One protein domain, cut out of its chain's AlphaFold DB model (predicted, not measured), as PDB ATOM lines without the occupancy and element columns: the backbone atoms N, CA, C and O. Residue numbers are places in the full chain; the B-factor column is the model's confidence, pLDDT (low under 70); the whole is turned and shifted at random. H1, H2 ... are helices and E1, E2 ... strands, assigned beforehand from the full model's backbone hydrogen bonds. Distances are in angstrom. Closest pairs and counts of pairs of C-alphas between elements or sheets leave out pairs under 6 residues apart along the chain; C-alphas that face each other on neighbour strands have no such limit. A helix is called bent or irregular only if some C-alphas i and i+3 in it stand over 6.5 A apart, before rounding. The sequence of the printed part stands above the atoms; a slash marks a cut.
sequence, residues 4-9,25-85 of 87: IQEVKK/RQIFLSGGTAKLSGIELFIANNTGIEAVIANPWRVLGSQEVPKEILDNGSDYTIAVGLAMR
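What this domain is: This is residues 4 to 9 and 25 to 85 of the 87 residues of an uncharacterized protein of uncultured bacterium (UniProt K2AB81). A short ribbon of two parallel strands, E1 and E2, forms the middle, with H3 packed along E2. Beyond the strands' C-terminal ends gather H2, H4, H5 and the longest helix, H6, while H1 lies away at the other end of the domain. The printed part has 67 residues with six named helices and two named strands, in the order H1 E1 H2 H3 E2 H4 H5 H6, and its class is mostly helix. It is only just loose, close to compact, with a radius of gyration of the C-alphas of 13.2 A and spans of 37 by 25 by 19 A.

Where its parts are: Find C-alpha 4 at (168.908, 176.082, 142.186); from there H1 runs to residue 9. After the cut, look for E1 at residues 26 to 29, beginning at C-alpha 26, (165.607, 173.185, 157.023), and 9.9 A long. H2 follows at residues 32 to 35, then H3 at residues 39 to 47, 12.0 A long. E2, residues 50 to 53, is 10.5 A long. H4 holds residues 56 to 60 and H5 residues 67 to 70. H6 runs 18.2 A from residue 73 to residue 85, where C-alpha 85 is at (181.783, 185.264, 169.992). H6 is irregular, with C-alphas 75 and 78 7.6 A apart; H4 is irregular only just, with C-alphas 56 and 59 6.6 A apart.

How they stand to each other: Begin at E1 and E2, parallel neighbours at 27 degrees, where N 27 and O 50 are within hydrogen-bond range at 2.8 A, as are N 52 and O 27 at 2.9 A. E1, H2, H3 and E2 form a strand-helix-strand unit, two parallel neighbour strands with helices between, and its crossover is right-handed. Look next at H3 and E2, which have 7 pairs of C-alphas within 8 A; their closest C-alphas, those of Glu 40 and Ala 51, are 5.0 A apart. H1 and H3 only just touch, with 3 pairs of C-alphas within 8 A, the closest being Lys 8 and Thr 47 at 6.7 A; they run the same way at a steep tilt of 47 degrees. H6 touches H2 with residues 74 to 75 alone, and their closest C-alphas, Gly 32 and Asp 75, are 5.6 A apart. H6 also touches H4, closest at C-alphas Pro 56 and Thr 77, 5.3 A. H5 and H6 meet only through their link. H1 and H6 are apart. Every O i to N i+4 pair is within hydrogen-bond range in H1 and H3, against 6 of 9 in H6 and 0 of 1 in H4, where 1 of 2 O i to N i+3 pairs is; H2 and H5 are too short for an i+4 pair.

The domain as a whole: The two C-alphas farthest apart are those of Lys 9 and Glu 64, 39.4 A. Residues 10 to 24 are not printed, and C-alphas 9 and 25 are 16.5 A apart across this cut. Of the links printed whole, H4 to H5 is short and the others are tight. Mean pLDDT of the printed part is 94.0, and no printed residue is under 70.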
ATOM      1  N   ILE A   4     169.587 177.254 141.632       96.31
ATOM      2  CA  ILE A   4     168.908 176.082 142.186       96.31
ATOM      3  C   ILE A   4     169.616 174.763 141.854       96.31
ATOM      4  O   ILE A   4     169.581 173.828 142.652       96.31
ATOM      5  N   GLN A   5     170.288 174.679 140.701       97.56
ATOM      6  CA  GLN A   5     171.111 173.515 140.368       97.56
ATOM      7  C   GLN A   5     172.307 173.408 141.315       97.56
ATOM      8  O   GLN A   5     172.611 172.308 141.774       97.56
ATOM      9  N   GLU A   6     172.943 174.534 141.648       97.38
ATOM     10  CA  GLU A   6     174.080 174.534 142.570       97.38
ATOM     11  C   GLU A   6     173.648 174.169 143.995       97.38
ATOM     12  O   GLU A   6     174.260 173.298 144.605       97.38
ATOM     13  N   VAL A   7     172.522 174.707 144.481       96.69
ATOM     14  CA  VAL A   7     171.954 174.336 145.792       96.69
ATOM     15  C   VAL A   7     171.683 172.828 145.883       96.69
ATOM     16  O   VAL A   7     172.104 172.179 146.841       96.69
ATOM     17  N   LYS A   8     171.036 172.233 144.868       97.06
ATOM     18  CA  LYS A   8     170.775 170.779 144.827       97.06
ATOM     19  C   LYS A   8     172.062 169.959 144.825       97.06
ATOM     20  O   LYS A   8     172.138 168.930 145.494       97.06
ATOM     21  N   LYS A   9     173.075 170.416 144.090       97.19
ATOM     22  CA  LYS A   9     174.388 169.773 144.037       97.19
ATOM     23  C   LYS A   9     175.088 169.825 145.396       97.19
ATOM     24  O   LYS A   9     175.625 168.805 145.821       97.19
ATOM     25  N   ARG A  25     166.827 169.146 157.534       94.56
ATOM     26  CA  ARG A  25     165.437 169.470 157.898       94.56
ATOM     27  C   ARG A  25     164.988 170.843 157.414       94.56
ATOM     28  O   ARG A  25     163.805 171.028 157.167       94.56
ATOM     29  N   GLN A  26     165.919 171.789 157.310       96.94
ATOM     30  CA  GLN A  26     165.607 173.185 157.023       96.94
ATOM     31  C   GLN A  26     166.803 173.893 156.375       96.94
ATOM     32  O   GLN A  26     167.957 173.566 156.660       96.94
ATOM     33  N   ILE A  27     166.519 174.872 155.521       97.62
ATOM     34  CA  ILE A  27     167.483 175.756 154.867       97.62
ATOM     35  C   ILE A  27     167.272 177.175 155.404       97.62
ATOM     36  O   ILE A  27     166.186 177.735 155.285       97.62
ATOM     37  N   PHE A  28     168.322 177.785 155.948       97.38
ATOM     38  CA  PHE A  28     168.311 179.197 156.334       97.38
ATOM     39  C   PHE A  28     168.968 180.041 155.241       97.38
ATOM     40  O   PHE A  28     170.118 179.802 154.876       97.38
ATOM     41  N   LEU A  29     168.242 181.030 154.723       97.19
ATOM     42  CA  LEU A  29     168.727 181.968 153.712       97.19
ATOM     43  C   LEU A  29     169.260 183.233 154.389       97.19
ATOM     44  O   LEU A  29     168.534 183.901 155.123       97.19
ATOM     45  N   SER A  30     170.521 183.570 154.131       96.94
ATOM     46  CA  SER A  30     171.194 184.758 154.668       96.94
ATOM     47  C   SER A  30     171.771 185.646 153.557       96.94
ATOM     48  O   SER A  30     171.792 185.276 152.380       96.94
ATOM     49  N   GLY A  31     172.228 186.840 153.938       96.12
ATOM     50  CA  GLY A  31     172.744 187.875 153.047       96.12
ATOM     51  C   GLY A  31     171.659 188.636 152.278       96.12
ATOM     52  O   GLY A  31     170.462 188.375 152.415       96.12
ATOM     53  N   GLY A  32     172.095 189.559 151.415       94.50
ATOM     54  CA  GLY A  32     171.192 190.463 150.693       94.50
ATOM     55  C   GLY A  32     170.267 189.766 149.698       94.50
ATOM     56  O   GLY A  32     169.124 190.180 149.522       94.50
ATOM     57  N   THR A  33     170.719 188.668 149.086       93.19
ATOM     58  CA  THR A  33     169.919 187.892 148.123       93.19
ATOM     59  C   THR A  33     168.727 187.196 148.781       93.19
ATOM     60  O   THR A  33     167.730 186.939 148.109       93.19
ATOM     61  N   ALA A  34     168.780 186.937 150.095       96.00
ATOM     62  CA  ALA A  34     167.656 186.367 150.837       96.00
ATOM     63  C   ALA A  34     166.437 187.307 150.895       96.00
ATOM     64  O   ALA A  34     165.339 186.849 151.182       96.00
ATOM     65  N   LYS A  35     166.608 188.600 150.577       92.81
ATOM     66  CA  LYS A  35     165.523 189.594 150.529       92.81
ATOM     67  C   LYS A  35     164.730 189.574 149.220       92.81
ATOM     68  O   LYS A  35     163.753 190.309 149.086       92.81
ATOM     69  N   LEU A  36     165.138 188.765 148.240       95.25
ATOM     70  CA  LEU A  36     164.370 188.589 147.012       95.25
ATOM     71  C   LEU A  36     163.013 187.961 147.349       95.25
ATOM     72  O   LEU A  36     162.951 186.834 147.827       95.25
ATOM     73  N   SER A  37     161.927 188.681 147.085       95.31
ATOM     74  CA  SER A  37     160.583 188.241 147.460       95.31
ATOM     75  C   SER A  37     160.250 186.852 146.906       95.31
ATOM     76  O   SER A  37     160.321 186.622 145.697       95.31
ATOM     77  N   GLY A  38     159.866 185.934 147.798       96.19
ATOM     78  CA  GLY A  38     159.471 184.567 147.459       96.19
ATOM     79  C   GLY A  38     160.635 183.612 147.179       96.19
ATOM     80  O   GLY A  38     160.396 182.498 146.705       96.19
ATOM     81  N   ILE A  39     161.885 184.006 147.448       96.69
ATOM     82  CA  ILE A  39     163.051 183.139 147.246       96.69
ATOM     83  C   ILE A  39     163.009 181.898 148.141       96.69
ATOM     84  O   ILE A  39     163.359 180.809 147.693       96.69
ATOM     85  N   GLU A  40     162.523 182.031 149.372       97.06
ATOM     86  CA  GLU A  40     162.324 180.940 150.319       97.06
ATOM     87  C   GLU A  40     161.319 179.917 149.783       97.06
ATOM     88  O   GLU A  40     161.615 178.725 149.746       97.06
ATOM     89  N   LEU A  41     160.193 180.379 149.229       97.88
ATOM     90  CA  LEU A  41     159.205 179.505 148.600       97.88
ATOM     91  C   LEU A  41     159.762 178.848 147.330       97.88
ATOM     92  O   LEU A  41     159.552 177.659 147.098       97.88
ATOM     93  N   PHE A  42     160.500 179.601 146.509       97.75
ATOM     94  CA  PHE A  42     161.154 179.068 145.317       97.75
ATOM     95  C   PHE A  42     162.155 177.962 145.668       97.75
ATOM     96  O   PHE A  42     162.132 176.903 145.035       97.75
ATOM     97  N   ILE A  43     163.014 178.177 146.670       97.75
ATOM     98  CA  ILE A  43     163.973 177.169 147.135       97.75
ATOM     99  C   ILE A  43     163.210 175.958 147.670       97.75
ATOM    100  O   ILE A  43     163.461 174.854 147.190       97.75
ATOM    101  N   ALA A  44     162.245 176.161 148.569       98.00
ATOM    102  CA  ALA A  44     161.498 175.077 149.197       98.00
ATOM    103  C   ALA A  44     160.770 174.192 148.177       98.00
ATOM    104  O   ALA A  44     160.910 172.970 148.202       98.00
ATOM    105  N   ASN A  45     160.078 174.797 147.210       98.12
ATOM    106  CA  ASN A  45     159.368 174.061 146.161       98.12
ATOM    107  C   ASN A  45     160.313 173.258 145.259       98.12
ATOM    108  O   ASN A  45     159.938 172.209 144.738       98.12
ATOM    109  N   ASN A  46     161.536 173.744 145.045       97.88
ATOM    110  CA  ASN A  46     162.486 173.070 144.173       97.88
ATOM    111  C   ASN A  46     163.324 172.008 144.893       97.88
ATOM    112  O   ASN A  46     163.763 171.065 144.230       97.88
ATOM    113  N   THR A  47     163.603 172.160 146.189       97.00
ATOM    114  CA  THR A  47     164.418 171.221 146.979       97.00
ATOM    115  C   THR A  47     163.581 170.200 147.746       97.00
ATOM    116  O   THR A  47     164.102 169.135 148.062       97.00
ATOM    117  N   GLY A  48     162.313 170.504 148.040       97.25
ATOM    118  CA  GLY A  48     161.474 169.718 148.948       97.25
ATOM    119  C   GLY A  48     161.849 169.879 150.427       97.25
ATOM    120  O   GLY A  48     161.386 169.101 151.254       97.25
ATOM    121  N   ILE A  49     162.696 170.858 150.762       97.81
ATOM    122  CA  ILE A  49     163.161 171.144 152.125       97.81
ATOM    123  C   ILE A  49     162.653 172.529 152.511       97.81
ATOM    124  O   ILE A  49     162.800 173.468 151.734       97.81
ATOM    125  N   GLU A  50     162.090 172.665 153.710       97.94
ATOM    126  CA  GLU A  50     161.639 173.959 154.223       97.94
ATOM    127  C   GLU A  50     162.777 174.987 154.167       97.94
ATOM    128  O   GLU A  50     163.892 174.718 154.619       97.94
ATOM    129  N   ALA A  51     162.498 176.168 153.616       98.12
ATOM    130  CA  ALA A  51     163.445 177.269 153.567       98.12
ATOM    131  C   ALA A  51     162.852 178.502 154.249       98.12
ATOM    132  O   ALA A  51     161.676 178.812 154.069       98.12
ATOM    133  N   VAL A  52     163.677 179.203 155.023       97.19
ATOM    134  CA  VAL A  52     163.287 180.390 155.791       97.19
ATOM    135  C   VAL A  52     164.359 181.470 155.683       97.19
ATOM    136  O   VAL A  52     165.547 181.170 155.557       97.19
ATOM    137  N   ILE A  53     163.956 182.738 155.757       96.56
ATOM    138  CA  ILE A  53     164.904 183.855 155.856       96.56
ATOM    139  C   ILE A  53     165.489 183.874 157.273       96.56
ATOM    140  O   ILE A  53     164.763 183.799 158.267       96.56
ATOM    141  N   ALA A  54     166.813 183.956 157.373       95.69
ATOM    142  CA  ALA A  54     167.509 184.002 158.647       95.69
ATOM    143  C   ALA A  54     167.200 185.310 159.394       95.69
ATOM    144  O   ALA A  54     167.384 186.402 158.859       95.69
ATOM    145  N   ASN A  55     166.792 185.188 160.659       92.50
ATOM    146  CA  ASN A  55     166.631 186.312 161.577       92.50
ATOM    147  C   ASN A  55     167.651 186.185 162.725       92.50
ATOM    148  O   ASN A  55     167.391 185.443 163.679       92.50
ATOM    149  N   PRO A  56     168.802 186.880 162.649       94.38
ATOM    150  CA  PRO A  56     169.835 186.791 163.677       94.38
ATOM    151  C   PRO A  56     169.454 187.521 164.970       94.38
ATOM    152  O   PRO A  56     169.993 187.204 166.022       94.38
ATOM    153  N   TRP A  57     168.493 188.446 164.935       92.56
ATOM    154  CA  TRP A  57     168.108 189.267 166.088       92.56
ATOM    155  C   TRP A  57     167.350 188.501 167.173       92.56
ATOM    156  O   TRP A  57     167.192 189.003 168.281       92.56
ATOM    157  N   ARG A  58     166.930 187.259 166.895       87.38
ATOM    158  CA  ARG A  58     166.278 186.379 167.882       87.38
ATOM    159  C   ARG A  58     167.113 186.162 169.146       87.38
ATOM    160  O   ARG A  58     166.545 185.848 170.187       87.38
ATOM    161  N   VAL A  59     168.431 186.329 169.057       87.75
ATOM    162  CA  VAL A  59     169.358 186.199 170.190       87.75
ATOM    163  C   VAL A  59     169.165 187.293 171.243       87.75
ATOM    164  O   VAL A  59     169.473 187.073 172.405       87.75
ATOM    165  N   LEU A  60     168.595 188.443 170.864       85.50
ATOM    166  CA  LEU A  60     168.362 189.579 171.760       85.50
ATOM    167  C   LEU A  60     167.095 189.426 172.627       85.50
ATOM    168  O   LEU A  60     166.821 190.268 173.482       85.50
ATOM    169  N   GLY A  61     166.315 188.355 172.436       83.94
ATOM    170  CA  GLY A  61     165.119 188.074 173.231       83.94
ATOM    171  C   GLY A  61     164.060 189.174 173.113       83.94
ATOM    172  O   GLY A  61     163.503 189.387 172.040       83.94
ATOM    173  N   SER A  62     163.751 189.839 174.231       81.38
ATOM    174  CA  SER A  62     162.706 190.874 174.325       81.38
ATOM    175  C   SER A  62     163.220 192.305 174.137       81.38
ATOM    176  O   SER A  62     162.458 193.245 174.345       81.38
ATOM    177  N   GLN A  63     164.497 192.488 173.790       85.69
ATOM    178  CA  GLN A  63     165.039 193.820 173.524       85.69
ATOM    179  C   GLN A  63     164.455 194.391 172.227       85.69
ATOM    180  O   GLN A  63     164.306 193.682 171.231       85.69
ATOM    181  N   GLU A  64     164.134 195.684 172.237       85.25
ATOM    182  CA  GLU A  64     163.601 196.358 171.057       85.25
ATOM    183  C   GLU A  64     164.700 196.575 170.015       85.25
ATOM    184  O   GLU A  64     165.716 197.222 170.271       85.25
ATOM    185  N   VAL A  65     164.474 196.048 168.813       85.81
ATOM    186  CA  VAL A  65     165.327 196.275 167.645       85.81
ATOM    187  C   VAL A  65     164.565 197.179 166.680       85.81
ATOM    188  O   VAL A  65     163.414 196.870 166.355       85.81
ATOM    189  N   PRO A  66     165.166 198.281 166.192       91.06
ATOM    190  CA  PRO A  66     164.515 199.155 165.226       91.06
ATOM    191  C   PRO A  66     164.013 198.375 164.008       91.06
ATOM    192  O   PRO A  66     164.712 197.507 163.482       91.06
ATOM    193  N   LYS A  67     162.815 198.710 163.518       88.88
ATOM    194  CA  LYS A  67     162.190 198.004 162.387       88.88
ATOM    195  C   LYS A  67     163.101 197.939 161.154       88.88
ATOM    196  O   LYS A  67     163.218 196.892 160.536       88.88
ATOM    197  N   GLU A  68     163.801 199.028 160.853       88.62
ATOM    198  CA  GLU A  68     164.740 199.123 159.725       88.62
ATOM    199  C   GLU A  68     165.875 198.086 159.800       88.62
ATOM    200  O   GLU A  68     166.363 197.602 158.777       88.62
ATOM    201  N   ILE A  69     166.276 197.716 161.018       90.06
ATOM    202  CA  ILE A  69     167.300 196.706 161.290       90.06
ATOM    203  C   ILE A  69     166.705 195.292 161.188       90.06
ATOM    204  O   ILE A  69     167.351 194.383 160.659       90.06
ATOM    205  N   LEU A  70     165.459 195.103 161.640       88.12
ATOM    206  CA  LEU A  70     164.728 193.839 161.492       88.12
ATOM    207  C   LEU A  70     164.476 193.498 160.018       88.12
ATOM    208  O   LEU A  70     164.731 192.366 159.608       88.12
ATOM    209  N   ASP A  71     164.058 194.481 159.218       89.25
ATOM    210  CA  ASP A  71     163.760 194.323 157.788       89.25
ATOM    211  C   ASP A  71     165.005 193.914 156.972       89.25
ATOM    212  O   ASP A  71     164.893 193.291 155.916       89.25
ATOM    213  N   ASN A  72     166.207 194.210 157.479       91.44
ATOM    214  CA  ASN A  72     167.484 193.825 156.875       91.44
ATOM    215  C   ASN A  72     168.189 192.687 157.631       91.44
ATOM    216  O   ASN A  72     169.378 192.459 157.424       91.44
ATOM    217  N   GLY A  73     167.486 191.953 158.501       93.88
ATOM    218  CA  GLY A  73     168.098 190.981 159.408       93.88
ATOM    219  C   GLY A  73     168.996 189.942 158.730       93.88
ATOM    220  O   GLY A  73     170.064 189.633 159.257       93.88
ATOM    221  N   SER A  74     168.640 189.464 157.535       96.00
ATOM    222  CA  SER A  74     169.456 188.495 156.791       96.00
ATOM    223  C   SER A  74     170.868 189.000 156.471       96.00
ATOM    224  O   SER A  74     171.780 188.184 156.340       96.00
ATOM    225  N   ASP A  75     171.081 190.316 156.389       96.38
ATOM    226  CA  ASP A  75     172.385 190.929 156.105       96.38
ATOM    227  C   ASP A  75     173.341 190.861 157.306       96.38
ATOM    228  O   ASP A  75     174.562 190.874 157.145       96.38
ATOM    229  N   TYR A  76     172.798 190.748 158.519       95.50
ATOM    230  CA  TYR A  76     173.555 190.873 159.763       95.50
ATOM    231  C   TYR A  76     173.968 189.537 160.382       95.50
ATOM    232  O   TYR A  76     174.610 189.538 161.429       95.50
ATOM    233  N   THR A  77     173.665 188.392 159.756       95.81
ATOM    234  CA  THR A  77     173.938 187.068 160.352       95.81
ATOM    235  C   THR A  77     175.408 186.873 160.722       95.81
ATOM    236  O   THR A  77     175.709 186.256 161.740       95.81
ATOM    237  N   ILE A  78     176.325 187.424 159.921       95.88
ATOM    238  CA  ILE A  78     177.767 187.344 160.179       95.88
ATOM    239  C   ILE A  78     178.185 188.323 161.280       95.88
ATOM    240  O   ILE A  78     178.857 187.921 162.223       95.88
ATOM    241  N   ALA A  79     177.770 189.591 161.187       94.88
ATOM    242  CA  ALA A  79     178.131 190.619 162.162       94.88
ATOM    243  C   ALA A  79     177.621 190.283 163.573       94.88
ATOM    244  O   ALA A  79     178.374 190.387 164.536       94.88
ATOM    245  N   VAL A  80     176.374 189.812 163.683       93.81
ATOM    246  CA  VAL A  80     175.788 189.354 164.950       93.81
ATOM    247  C   VAL A  80     176.549 188.146 165.488       93.81
ATOM    248  O   VAL A  80     176.937 188.154 166.649       93.81
ATOM    249  N   GLY A  81     176.842 187.146 164.651       93.81
ATOM    250  CA  GLY A  81     177.620 185.980 165.081       93.81
ATOM    251  C   GLY A  81     179.024 186.337 165.584       93.81
ATOM    252  O   GLY A  81     179.498 185.742 166.546       93.81
ATOM    253  N   LEU A  82     179.678 187.335 164.978       95.38
ATOM    254  CA  LEU A  82     180.963 187.855 165.457       95.38
ATOM    255  C   LEU A  82     180.831 188.577 166.800       95.38
ATOM    256  O   LEU A  82     181.684 188.386 167.661       95.38
ATOM    257  N   ALA A  83     179.782 189.381 166.983       93.31
ATOM    258  CA  ALA A  83     179.523 190.073 168.244       93.31
ATOM    259  C   ALA A  83     179.233 189.096 169.396       93.31
ATOM    260  O   ALA A  83     179.651 189.341 170.518       93.31
ATOM    261  N   MET A  84     178.580 187.967 169.104       91.94
ATOM    262  CA  MET A  84     178.289 186.909 170.077       91.94
ATOM    263  C   MET A  84     179.500 186.048 170.454       91.94
ATOM    264  O   MET A  84     179.382 185.209 171.333       91.94
ATOM    265  N   ARG A  85     180.642 186.167 169.767       89.88
ATOM    266  CA  ARG A  85     181.783 185.264 169.992       89.88
ATOM    267  C   ARG A  85     182.344 185.359 171.413       89.88
ATOM    268  O   ARG A  85     182.870 184.370 171.917       89.88
TER     269      ARG A  85